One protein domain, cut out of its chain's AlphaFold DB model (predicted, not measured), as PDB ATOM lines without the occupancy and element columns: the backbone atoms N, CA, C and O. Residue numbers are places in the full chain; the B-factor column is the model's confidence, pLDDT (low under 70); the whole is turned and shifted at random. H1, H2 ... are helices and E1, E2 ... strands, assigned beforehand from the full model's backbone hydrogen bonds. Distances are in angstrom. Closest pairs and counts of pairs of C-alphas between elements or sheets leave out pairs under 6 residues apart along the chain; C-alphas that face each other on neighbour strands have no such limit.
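What this domain is: This is residues 344 to 397 and 424 to 458 of the 599 residues of an uncharacterized protein of Planctomycetes bacterium (UniProt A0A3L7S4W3). A small, strongly twisted sheet of three strands has two helices over one face, H3 along the strands and H2 across them, while residues 344 to 353, mostly in H1, stick out as an arm. Printed are 89 residues, with named elements in the order H1, H2, E1, E2, H3, E3; the sheet's order is E2, E1, E3, all antiparallel. The class is mixed, helices and strands, and the whole is only just compact, close to loose, with a radius of gyration of the C-alphas of 14.5 A and spans of 51 by 26 by 24 A.

Where its parts are: H1, residues 345 to 357, begins at C-alpha (-11.881, -17.578, 38.880) and is 18.2 A long. H2 is residues 365 to 376, 17.5 A. E1 is residues 385 to 391, 18.9 A; E2 is residues 429 to 433, 13.6 A. H3 is residues 434 to 442, 12.1 A. E3, residues 446 to 453, 19.4 A, ends at C-alpha (-15.102, -38.920, 47.191).

How they stand to each other: H1 only grazes the sheet, with residues 354 to 357. H2 and H3 lie on the same face, two layers with the sheet, at heights over the sheet of 9.6 A and 8.4 A. The closest C-alphas of E1 and H3, Trp 386 and Leu 434, are 4.8 A apart. E2, H3 and E3 form a split strand-helix-strand unit, E1 between its strands, with a right-handed crossover. N 388 and O 450 of E1 and E3 are 2.9 A apart, and N 389 and O 430 of E1 and E2 2.8 A, both within hydrogen-bond range. In H1 and H3 every O i to N i+4 pair is within range, in H2 6 of 8.

The domain as a whole: The C-alphas farthest apart, of Asp 344 and Asp 394, are 51.1 A apart. Residues 398 to 423 are not printed; C-alphas 397 and 424 are 8.4 A apart. No link printed whole is long. pLDDT is under 70 at residues 344 to 352, 354 to 355 and 456 to 458.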
ATOM      1  N   ASP A 344     -10.857 -16.837  34.876       49.88
ATOM      2  CA  ASP A 344      -9.909 -17.735  35.557       49.88
ATOM      3  C   ASP A 344     -10.395 -18.124  36.973       49.88
ATOM      4  O   ASP A 344      -9.954 -19.103  37.581       49.88
ATOM      5  N   ARG A 345     -11.379 -17.390  37.513       50.72
ATOM      6  CA  ARG A 345     -11.881 -17.578  38.880       50.72
ATOM      7  C   ARG A 345     -12.879 -18.730  39.014       50.72
ATOM      8  O   ARG A 345     -12.941 -19.343  40.079       50.72
ATOM      9  N   GLU A 346     -13.662 -19.028  37.979       57.84
ATOM     10  CA  GLU A 346     -14.644 -20.126  38.004       57.84
ATOM     11  C   GLU A 346     -13.998 -21.525  38.017       57.84
ATOM     12  O   GLU A 346     -14.394 -22.340  38.859       57.84
ATOM     13  N   PRO A 347     -12.989 -21.826  37.175       54.41
ATOM     14  CA  PRO A 347     -12.266 -23.097  37.218       54.41
ATOM     15  C   PRO A 347     -11.541 -23.306  38.548       54.41
ATOM     16  O   PRO A 347     -11.640 -24.384  39.134       54.41
ATOM     17  N   LEU A 348     -10.905 -22.258  39.089       48.31
ATOM     18  CA  LEU A 348     -10.271 -22.301  40.408       48.31
ATOM     19  C   LEU A 348     -11.299 -22.593  41.512       48.31
ATOM     20  O   LEU A 348     -11.057 -23.420  42.388       48.31
ATOM     21  N   GLN A 349     -12.476 -21.962  41.468       64.06
ATOM     22  CA  GLN A 349     -13.552 -22.254  42.419       64.06
ATOM     23  C   GLN A 349     -14.104 -23.674  42.263       64.06
ATOM     24  O   GLN A 349     -14.460 -24.286  43.268       64.06
ATOM     25  N   ARG A 350     -14.177 -24.214  41.040       66.44
ATOM     26  CA  ARG A 350     -14.578 -25.608  40.799       66.44
ATOM     27  C   ARG A 350     -13.546 -26.577  41.376       66.44
ATOM     28  O   ARG A 350     -13.929 -27.463  42.132       66.44
ATOM     29  N   PHE A 351     -12.260 -26.331  41.134       58.31
ATOM     30  CA  PHE A 351     -11.161 -27.109  41.703       58.31
ATOM     31  C   PHE A 351     -11.136 -27.050  43.235       58.31
ATOM     32  O   PHE A 351     -10.995 -28.080  43.889       58.31
ATOM     33  N   LEU A 352     -11.322 -25.870  43.836       59.53
ATOM     34  CA  LEU A 352     -11.398 -25.720  45.293       59.53
ATOM     35  C   LEU A 352     -12.625 -26.434  45.872       59.53
ATOM     36  O   LEU A 352     -12.509 -27.098  46.897       59.53
ATOM     37  N   LYS A 353     -13.776 -26.389  45.191       70.81
ATOM     38  CA  LYS A 353     -14.966 -27.160  45.585       70.81
ATOM     39  C   LYS A 353     -14.737 -28.668  45.487       70.81
ATOM     40  O   LYS A 353     -15.155 -29.398  46.376       70.81
ATOM     41  N   GLU A 354     -14.066 -29.155  44.446       68.44
ATOM     42  CA  GLU A 354     -13.651 -30.563  44.340       68.44
ATOM     43  C   GLU A 354     -12.632 -30.934  45.422       68.44
ATOM     44  O   GLU A 354     -12.663 -32.043  45.957       68.44
ATOM     45  N   PHE A 355     -11.773 -29.986  45.805       66.88
ATOM     46  CA  PHE A 355     -10.830 -30.159  46.899       66.88
ATOM     47  C   PHE A 355     -11.532 -30.311  48.242       66.88
ATOM     48  O   PHE A 355     -11.231 -31.241  48.983       66.88
ATOM     49  N   GLU A 356     -12.513 -29.460  48.523       71.19
ATOM     50  CA  GLU A 356     -13.341 -29.534  49.728       71.19
ATOM     51  C   GLU A 356     -14.233 -30.785  49.778       71.19
ATOM     52  O   GLU A 356     -14.659 -31.192  50.859       71.19
ATOM     53  N   ARG A 357     -14.528 -31.406  48.627       77.38
ATOM     54  CA  ARG A 357     -15.268 -32.677  48.550       77.38
ATOM     55  C   ARG A 357     -14.397 -33.895  48.867       77.38
ATOM     56  O   ARG A 357     -14.949 -34.952  49.159       77.38
ATOM     57  N   HIS A 358     -13.070 -33.770  48.824       79.00
ATOM     58  CA  HIS A 358     -12.167 -34.881  49.111       79.00
ATOM     59  C   HIS A 358     -12.303 -35.343  50.568       79.00
ATOM     60  O   HIS A 358     -12.199 -34.534  51.484       79.00
ATOM     61  N   GLU A 359     -12.566 -36.637  50.768       75.75
ATOM     62  CA  GLU A 359     -12.807 -37.272  52.080       75.75
ATOM     63  C   GLU A 359     -14.010 -36.736  52.873       75.75
ATOM     64  O   GLU A 359     -14.285 -37.201  53.984       75.75
ATOM     65  N   LYS A 360     -14.787 -35.809  52.304       84.06
ATOM     66  CA  LYS A 360     -16.022 -35.352  52.928       84.06
ATOM     67  C   LYS A 360     -17.066 -36.461  52.830       84.06
ATOM     68  O   LYS A 360     -17.384 -36.938  51.740       84.06
ATOM     69  N   ALA A 361     -17.567 -36.883  53.987       85.25
ATOM     70  CA  ALA A 361     -18.521 -37.973  54.075       85.25
ATOM     71  C   ALA A 361     -19.904 -37.566  53.535       85.25
ATOM     72  O   ALA A 361     -20.556 -36.658  54.043       85.25
ATOM     73  N   GLN A 362     -20.325 -38.350  52.551       87.44
ATOM     74  CA  GLN A 362     -21.666 -38.695  52.104       87.44
ATOM     75  C   GLN A 362     -22.752 -38.945  53.159       87.44
ATOM     76  O   GLN A 362     -23.150 -40.100  53.255       87.44
ATOM     77  N   GLU A 363     -23.209 -37.991  53.977       81.38
ATOM     78  CA  GLU A 363     -24.158 -38.335  55.068       81.38
ATOM     79  C   GLU A 363     -25.544 -38.809  54.587       81.38
ATOM     80  O   GLU A 363     -26.233 -39.504  55.328       81.38
ATOM     81  N   ASP A 364     -25.949 -38.466  53.361       89.12
ATOM     82  CA  ASP A 364     -27.269 -38.802  52.817       89.12
ATOM     83  C   ASP A 364     -27.260 -40.130  52.026       89.12
ATOM     84  O   ASP A 364     -26.654 -40.181  50.949       89.12
ATOM     85  N   PRO A 365     -27.950 -41.193  52.485       87.31
ATOM     86  CA  PRO A 365     -28.006 -42.479  51.788       87.31
ATOM     87  C   PRO A 365     -28.685 -42.427  50.414       87.31
ATOM     88  O   PRO A 365     -28.398 -43.273  49.563       87.31
ATOM     89  N   GLU A 366     -29.580 -41.461  50.167       86.56
ATOM     90  CA  GLU A 366     -30.217 -41.313  48.851       86.56
ATOM     91  C   GLU A 366     -29.210 -40.835  47.797       86.56
ATOM     92  O   GLU A 366     -29.235 -41.306  46.658       86.56
ATOM     93  N   SER A 367     -28.243 -40.003  48.202       89.62
ATOM     94  CA  SER A 367     -27.155 -39.532  47.333       89.62
ATOM     95  C   SER A 367     -26.198 -40.646  46.887       89.62
ATOM     96  O   SER A 367     -25.543 -40.533  45.850       89.62
ATOM     97  N   TRP A 368     -26.142 -41.770  47.610       92.50
ATOM     98  CA  TRP A 368     -25.267 -42.888  47.243       92.50
ATOM     99  C   TRP A 368     -25.733 -43.577  45.961       92.50
ATOM    100  O   TRP A 368     -24.900 -44.065  45.203       92.50
ATOM    101  N   LYS A 369     -27.048 -43.585  45.696       90.00
ATOM    102  CA  LYS A 369     -27.603 -44.133  44.450       90.00
ATOM    103  C   LYS A 369     -27.206 -43.292  43.243       90.00
ATOM    104  O   LYS A 369     -26.811 -43.855  42.235       90.00
ATOM    105  N   SER A 370     -27.199 -41.962  43.373       91.56
ATOM    106  CA  SER A 370     -26.738 -41.100  42.278       91.56
ATOM    107  C   SER A 370     -25.260 -41.307  41.935       91.56
ATOM    108  O   SER A 370     -24.910 -41.229  40.765       91.56
ATOM    109  N   PHE A 371     -24.396 -41.627  42.907       92.56
ATOM    110  CA  PHE A 371     -22.989 -41.949  42.615       92.56
ATOM    111  C   PHE A 371     -22.835 -43.285  41.882       92.56
ATOM    112  O   PHE A 371     -21.941 -43.449  41.059       92.56
ATOM    113  N   GLU A 372     -23.714 -44.241  42.174       89.75
ATOM    114  CA  GLU A 372     -23.760 -45.533  41.493       89.75
ATOM    115  C   GLU A 372     -24.266 -45.380  40.055       89.75
ATOM    116  O   GLU A 372     -23.665 -45.927  39.133       89.75
ATOM    117  N   ASP A 373     -25.299 -44.559  39.853       91.38
ATOM    118  CA  ASP A 373     -25.777 -44.181  38.523       91.38
ATOM    119  C   ASP A 373     -24.671 -43.462  37.728       91.38
ATOM    120  O   ASP A 373     -24.425 -43.807  36.577       91.38
ATOM    121  N   GLU A 374     -23.926 -42.537  38.346       92.25
ATOM    122  CA  GLU A 374     -22.782 -41.863  37.710       92.25
ATOM    123  C   GLU A 374     -21.654 -42.832  37.314       92.25
ATOM    124  O   GLU A 374     -21.071 -42.675  36.240       92.25
ATOM    125  N   LEU A 375     -21.348 -43.835  38.146       90.12
ATOM    126  CA  LEU A 375     -20.350 -44.866  37.835       90.12
ATOM    127  C   LEU A 375     -20.824 -45.809  36.719       90.12
ATOM    128  O   LEU A 375     -20.030 -46.191  35.863       90.12
ATOM    129  N   ASN A 376     -22.107 -46.174  36.713       89.44
ATOM    130  CA  ASN A 376     -22.696 -47.056  35.701       89.44
ATOM    131  C   ASN A 376     -22.873 -46.360  34.344       89.44
ATOM    132  O   ASN A 376     -22.771 -47.003  33.303       89.44
ATOM    133  N   GLU A 377     -23.126 -45.052  34.348       92.88
ATOM    134  CA  GLU A 377     -23.193 -44.214  33.147       92.88
ATOM    135  C   GLU A 377     -21.807 -43.764  32.646       92.88
ATOM    136  O   GLU A 377     -21.736 -42.950  31.726       92.88
ATOM    137  N   GLU A 378     -20.714 -44.250  33.256       87.19
ATOM    138  CA  GLU A 378     -19.322 -43.865  32.959       87.19
ATOM    139  C   GLU A 378     -19.062 -42.346  33.074       87.19
ATOM    140  O   GLU A 378     -18.111 -41.811  32.500       87.19
ATOM    141  N   ARG A 379     -19.899 -41.622  33.833       87.88
ATOM    142  CA  ARG A 379     -19.694 -40.196  34.148       87.88
ATOM    143  C   ARG A 379     -18.671 -39.990  35.262       87.88
ATOM    144  O   ARG A 379     -18.079 -38.915  35.331       87.88
ATOM    145  N   ALA A 380     -18.476 -41.003  36.102       86.25
ATOM    146  CA  ALA A 380     -17.439 -41.072  37.122       86.25
ATOM    147  C   ALA A 380     -16.486 -42.238  36.831       86.25
ATOM    148  O   ALA A 380     -16.898 -43.293  36.343       86.25
ATOM    149  N   LEU A 381     -15.200 -42.061  37.135       80.31
ATOM    150  CA  LEU A 381     -14.192 -43.105  36.940       80.31
ATOM    151  C   LEU A 381     -14.231 -44.128  38.081       80.31
ATOM    152  O   LEU A 381     -14.485 -43.794  39.241       80.31
ATOM    153  N   GLN A 382     -13.902 -45.385  37.768       81.75
ATOM    154  CA  GLN A 382     -13.717 -46.415  38.792       81.75
ATOM    155  C   GLN A 382     -12.656 -45.961  39.807       81.75
ATOM    156  O   GLN A 382     -11.556 -45.548  39.439       81.75
ATOM    157  N   GLY A 383     -13.006 -46.012  41.094       82.69
ATOM    158  CA  GLY A 383     -12.150 -45.547  42.186       82.69
ATOM    159  C   GLY A 383     -12.275 -44.062  42.552       82.69
ATOM    160  O   GLY A 383     -11.543 -43.619  43.436       82.69
ATOM    161  N   GLU A 384     -13.189 -43.291  41.949       87.50
ATOM    162  CA  GLU A 384     -13.496 -41.919  42.404       87.50
ATOM    163  C   GLU A 384     -14.342 -41.889  43.681       87.50
ATOM    164  O   GLU A 384     -14.145 -41.045  44.558       87.50
ATOM    165  N   TYR A 385     -15.262 -42.839  43.830       93.81
ATOM    166  CA  TYR A 385     -16.096 -42.972  45.022       93.81
ATOM    167  C   TYR A 385     -15.662 -44.182  45.844       93.81
ATOM    168  O   TYR A 385     -15.509 -45.288  45.323       93.81
ATOM    169  N   TRP A 386     -15.472 -43.959  47.142       94.75
ATOM    170  CA  TRP A 386     -15.050 -44.963  48.111       94.75
ATOM    171  C   TRP A 386     -16.086 -45.097  49.211       94.75
ATOM    172  O   TRP A 386     -16.742 -44.130  49.589       94.75
ATOM    173  N   ALA A 387     -16.213 -46.299  49.748       96.06
ATOM    174  CA  ALA A 387     -17.106 -46.615  50.842       96.06
ATOM    175  C   ALA A 387     -16.298 -47.170  52.016       96.06
ATOM    176  O   ALA A 387     -15.517 -48.107  51.851       96.06
ATOM    177  N   ALA A 388     -16.504 -46.601  53.203       95.31
ATOM    178  CA  ALA A 388     -16.097 -47.248  54.441       95.31
ATOM    179  C   ALA A 388     -17.183 -48.248  54.830       95.31
ATOM    180  O   ALA A 388     -18.362 -47.891  54.908       95.31
ATOM    181  N   VAL A 389     -16.778 -49.490  55.051       96.69
ATOM    182  CA  VAL A 389     -17.671 -50.604  55.348       96.69
ATOM    183  C   VAL A 389     -17.270 -51.276  56.653       96.69
ATOM    184  O   VAL A 389     -16.081 -51.361  56.967       96.69
ATOM    185  N   THR A 390     -18.259 -51.791  57.380       97.06
ATOM    186  CA  THR A 390     -18.061 -52.679  58.531       97.06
ATOM    187  C   THR A 390     -18.489 -54.096  58.153       97.06
ATOM    188  O   THR A 390     -19.615 -54.308  57.693       97.06
ATOM    189  N   PHE A 391     -17.609 -55.080  58.338       97.50
ATOM    190  CA  PHE A 391     -17.906 -56.488  58.057       97.50
ATOM    191  C   PHE A 391     -18.896 -57.061  59.078       97.50
ATOM    192  O   PHE A 391     -18.730 -56.885  60.281       97.50
ATOM    193  N   LYS A 392     -19.936 -57.760  58.611       97.19
ATOM    194  CA  LYS A 392     -20.877 -58.493  59.477       97.19
ATOM    195  C   LYS A 392     -20.363 -59.887  59.820       97.19
ATOM    196  O   LYS A 392     -20.640 -60.390  60.905       97.19
ATOM    197  N   GLU A 393     -19.600 -60.488  58.917       95.38
ATOM    198  CA  GLU A 393     -19.065 -61.845  59.020       95.38
ATOM    199  C   GLU A 393     -17.615 -61.874  58.533       95.38
ATOM    200  O   GLU A 393     -17.191 -60.988  57.785       95.38
ATOM    201  N   ASP A 394     -16.864 -62.895  58.945       95.19
ATOM    202  CA  ASP A 394     -15.478 -63.081  58.524       95.19
ATOM    203  C   ASP A 394     -15.410 -63.258  56.997       95.19
ATOM    204  O   ASP A 394     -16.069 -64.128  56.418       95.19
ATOM    205  N   HIS A 395     -14.602 -62.439  56.325       93.94
ATOM    206  CA  HIS A 395     -14.446 -62.477  54.878       93.94
ATOM    207  C   HIS A 395     -12.977 -62.463  54.468       93.94
ATOM    208  O   HIS A 395     -12.215 -61.560  54.811       93.94
ATOM    209  N   THR A 396     -12.596 -63.454  53.669       91.75
ATOM    210  CA  THR A 396     -11.251 -63.574  53.116       91.75
ATOM    211  C   THR A 396     -11.299 -63.324  51.618       91.75
ATOM    212  O   THR A 396     -11.923 -64.082  50.873       91.75
ATOM    213  N   PHE A 397     -10.633 -62.259  51.166       84.88
ATOM    214  CA  PHE A 397     -10.461 -61.994  49.741       84.88
ATOM    215  C   PHE A 397      -9.398 -62.944  49.190       84.88
ATOM    216  O   PHE A 397      -8.247 -62.905  49.625       84.88
ATOM    217  N   PHE A 424     -10.628 -60.313  56.801       95.12
ATOM    218  CA  PHE A 424     -11.311 -59.359  57.664       95.12
ATOM    219  C   PHE A 424     -12.232 -60.146  58.590       95.12
ATOM    220  O   PHE A 424     -12.931 -61.048  58.130       95.12
ATOM    221  N   GLN A 425     -12.208 -59.841  59.882       95.81
ATOM    222  CA  GLN A 425     -13.097 -60.435  60.876       95.81
ATOM    223  C   GLN A 425     -14.422 -59.670  60.950       95.81
ATOM    224  O   GLN A 425     -14.514 -58.501  60.569       95.81
ATOM    225  N   SER A 426     -15.460 -60.313  61.479       96.44
ATOM    226  CA  SER A 426     -16.710 -59.639  61.840       96.44
ATOM    227  C   SER A 426     -16.433 -58.436  62.755       96.44
ATOM    228  O   SER A 426     -15.778 -58.550  63.791       96.44
ATOM    229  N   GLY A 427     -16.944 -57.269  62.366       94.94
ATOM    230  CA  GLY A 427     -16.731 -55.986  63.033       94.94
ATOM    231  C   GLY A 427     -15.552 -55.168  62.500       94.94
ATOM    232  O   GLY A 427     -15.446 -53.991  62.859       94.94
ATOM    233  N   ASP A 428     -14.702 -55.729  61.634       96.25
ATOM    234  CA  ASP A 428     -13.595 -54.982  61.037       96.25
ATOM    235  C   ASP A 428     -14.105 -53.881  60.112       96.25
ATOM    236  O   ASP A 428     -15.107 -54.032  59.406       96.25
ATOM    237  N   LYS A 429     -13.375 -52.764  60.102       96.25
ATOM    238  CA  LYS A 429     -13.640 -51.623  59.230       96.25
ATOM    239  C   LYS A 429     -12.611 -51.568  58.122       96.25
ATOM    240  O   LYS A 429     -11.410 -51.595  58.387       96.25
ATOM    241  N   ALA A 430     -13.083 -51.436  56.894       94.81
ATOM    242  CA  ALA A 430     -12.231 -51.296  55.726       94.81
ATOM    243  C   ALA A 430     -12.823 -50.282  54.752       94.81
ATOM    244  O   ALA A 430     -13.986 -49.900  54.851       94.81
ATOM    245  N   GLU A 431     -12.005 -49.842  53.806       94.69
ATOM    246  CA  GLU A 431     -12.426 -48.933  52.752       94.69
ATOM    247  C   GLU A 431     -12.204 -49.608  51.405       94.69
ATOM    248  O   GLU A 431     -11.104 -50.086  51.120       94.69
ATOM    249  N   PHE A 432     -13.248 -49.631  50.586       93.81
ATOM    250  CA  PHE A 432     -13.218 -50.173  49.232       93.81
ATOM    251  C   PHE A 432     -13.767 -49.141  48.254       93.81
ATOM    252  O   PHE A 432     -14.428 -48.180  48.660       93.81
ATOM    253  N   ASP A 433     -13.515 -49.334  46.963       93.31
ATOM    254  CA  ASP A 433     -14.264 -48.615  45.942       93.31
ATOM    255  C   ASP A 433     -15.767 -48.930  46.082       93.31
ATOM    256  O   ASP A 433     -16.165 -49.999  46.559       93.31
ATOM    257  N   LEU A 434     -16.614 -47.969  45.709       94.62
ATOM    258  CA  LEU A 434     -18.058 -48.060  45.927       94.62
ATOM    259  C   LEU A 434     -18.683 -49.296  45.252       94.62
ATOM    260  O   LEU A 434     -19.603 -49.889  45.816       94.62
ATOM    261  N   GLN A 435     -18.168 -49.718  44.092       92.94
ATOM    262  CA  GLN A 435     -18.680 -50.881  43.358       92.94
ATOM    263  C   GLN A 435     -18.381 -52.183  44.111       92.94
ATOM    264  O   GLN A 435     -19.290 -52.982  44.348       92.94
ATOM    265  N   THR A 436     -17.142 -52.368  44.575       93.44
ATOM    266  CA  THR A 436     -16.759 -53.516  45.409       93.44
ATOM    267  C   THR A 436     -17.543 -53.540  46.719       93.44
ATOM    268  O   THR A 436     -18.060 -54.587  47.113       93.44
ATOM    269  N   ALA A 437     -17.694 -52.391  47.385       95.50
ATOM    270  CA  ALA A 437     -18.457 -52.288  48.627       95.50
ATOM    271  C   ALA A 437     -19.933 -52.686  48.452       95.50
ATOM    272  O   ALA A 437     -20.462 -53.437  49.271       95.50
ATOM    273  N   ARG A 438     -20.583 -52.248  47.365       94.06
ATOM    274  CA  ARG A 438     -21.956 -52.652  47.017       94.06
ATOM    275  C   ARG A 438     -22.063 -54.136  46.691       94.06
ATOM    276  O   ARG A 438     -23.010 -54.780  47.134       94.06
ATOM    277  N   GLY A 439     -21.084 -54.701  45.984       93.44
ATOM    278  CA  GLY A 439     -21.022 -56.142  45.733       93.44
ATOM    279  C   GLY A 439     -20.962 -56.960  47.028       93.44
ATOM    280  O   GLY A 439     -21.656 -57.969  47.166       93.44
ATOM    281  N   LEU A 440     -20.190 -56.495  48.014       94.75
ATOM    282  CA  LEU A 440     -20.104 -57.121  49.337       94.75
ATOM    283  C   LEU A 440     -21.379 -56.926  50.171       94.75
ATOM    284  O   LEU A 440     -21.766 -57.831  50.912       94.75
ATOM    285  N   GLU A 441     -22.034 -55.769  50.062       95.50
ATOM    286  CA  GLU A 441     -23.297 -55.477  50.751       95.50
ATOM    287  C   GLU A 441     -24.450 -56.317  50.184       95.50
ATOM    288  O   GLU A 441     -25.221 -56.892  50.951       95.50
ATOM    289  N   ALA A 442     -24.529 -56.463  48.857       94.88
ATOM    290  CA  ALA A 442     -25.506 -57.316  48.178       94.88
ATOM    291  C   ALA A 442     -25.331 -58.806  48.522       94.88
ATOM    292  O   ALA A 442     -26.302 -59.557  48.532       94.88
ATOM    293  N   ALA A 443     -24.104 -59.223  48.850       95.19
ATOM    294  CA  ALA A 443     -23.800 -60.547  49.390       95.19
ATOM    295  C   ALA A 443     -24.051 -60.667  50.911       95.19
ATOM    296  O   ALA A 443     -23.672 -61.672  51.506       95.19
ATOM    297  N   GLU A 444     -24.635 -59.641  51.539       96.25
ATOM    298  CA  GLU A 444     -24.910 -59.516  52.977       96.25
ATOM    299  C   GLU A 444     -23.672 -59.557  53.896       96.25
ATOM    300  O   GLU A 444     -23.810 -59.653  55.114       96.25
ATOM    301  N   LYS A 445     -22.456 -59.395  53.352       96.50
ATOM    302  CA  LYS A 445     -21.192 -59.527  54.106       96.50
ATOM    303  C   LYS A 445     -20.774 -58.263  54.846       96.50
ATOM    304  O   LYS A 445     -20.069 -58.348  55.850       96.50
ATOM    305  N   VAL A 446     -21.180 -57.090  54.363       97.25
ATOM    306  CA  VAL A 446     -20.799 -55.793  54.945       97.25
ATOM    307  C   VAL A 446     -22.003 -54.868  55.116       97.25
ATOM    308  O   VAL A 446     -23.046 -55.057  54.491       97.25
ATOM    309  N   VAL A 447     -21.858 -53.865  55.980       96.69
ATOM    310  CA  VAL A 447     -22.702 -52.662  56.027       96.69
ATOM    311  C   VAL A 447     -21.871 -51.498  55.512       96.69
ATOM    312  O   VAL A 447     -20.755 -51.299  55.991       96.69
ATOM    313  N   ILE A 448     -22.395 -50.725  54.561       96.50
ATOM    314  CA  ILE A 448     -21.755 -49.475  54.139       96.50
ATOM    315  C   ILE A 448     -22.059 -48.397  55.183       96.50
ATOM    316  O   ILE A 448     -23.205 -47.981  55.337       96.50
ATOM    317  N   ASP A 449     -21.033 -47.945  55.903       94.88
ATOM    318  CA  ASP A 449     -21.171 -46.932  56.955       94.88
ATOM    319  C   ASP A 449     -21.227 -45.516  56.369       94.88
ATOM    320  O   ASP A 449     -21.987 -44.668  56.835       94.88
ATOM    321  N   ARG A 450     -20.383 -45.239  55.366       94.94
ATOM    322  CA  ARG A 450     -20.323 -43.946  54.669       94.94
ATOM    323  C   ARG A 450     -19.698 -44.085  53.288       94.94
ATOM    324  O   ARG A 450     -18.771 -44.872  53.109       94.94
ATOM    325  N   VAL A 451     -20.125 -43.237  52.360       95.25
ATOM    326  CA  VAL A 451     -19.503 -43.064  51.038       95.25
ATOM    327  C   VAL A 451     -18.807 -41.705  50.988       95.25
ATOM    328  O   VAL A 451     -19.315 -40.730  51.533       95.25
ATOM    329  N   PHE A 452     -17.632 -41.608  50.382       93.56
ATOM    330  CA  PHE A 452     -16.893 -40.357  50.232       93.56
ATOM    331  C   PHE A 452     -16.115 -40.335  48.917       93.56
ATOM    332  O   PHE A 452     -15.787 -41.367  48.334       93.56
ATOM    333  N   TYR A 453     -15.823 -39.129  48.440       90.19
ATOM    334  CA  TYR A 453     -15.102 -38.920  47.191       90.19
ATOM    335  C   TYR A 453     -13.584 -38.922  47.430       90.19
ATOM    336  O   TYR A 453     -13.063 -38.158  48.257       90.19
ATOM    337  N   ARG A 454     -12.851 -39.758  46.687       86.44
ATOM    338  CA  ARG A 454     -11.389 -39.716  46.598       86.44
ATOM    339  C   ARG A 454     -10.981 -39.256  45.212       86.44
ATOM    340  O   ARG A 454     -11.412 -39.800  44.204       86.44
ATOM    341  N   ARG A 455     -10.102 -38.258  45.170       78.44
ATOM    342  CA  ARG A 455      -9.572 -37.775  43.901       78.44
ATOM    343  C   ARG A 455      -8.716 -38.886  43.279       78.44
ATOM    344  O   ARG A 455      -7.841 -39.403  43.981       78.44
ATOM    345  N   PRO A 456      -8.942 -39.260  42.011       68.25
ATOM    346  CA  PRO A 456      -8.134 -40.279  41.367       68.25
ATOM    347  C   PRO A 456      -6.695 -39.767  41.283       68.25
ATOM    348  O   PRO A 456      -6.451 -38.619  40.905       68.25
ATOM    349  N   LEU A 457      -5.736 -40.611  41.664       56.75
ATOM    350  CA  LEU A 457      -4.306 -40.351  41.498       56.75
ATOM    351  C   LEU A 457      -3.976 -40.428  39.998       56.75
ATOM    352  O   LEU A 457      -3.421 -41.414  39.526       56.75
ATOM    353  N   ARG A 458      -4.386 -39.421  39.219       51.78
ATOM    354  CA  ARG A 458      -3.994 -39.285  37.814       51.78
ATOM    355  C   ARG A 458      -2.501 -38.946  37.760       51.78
ATOM    356  O   ARG A 458      -2.114 -37.842  38.113       51.78
TER     357      ARG A 458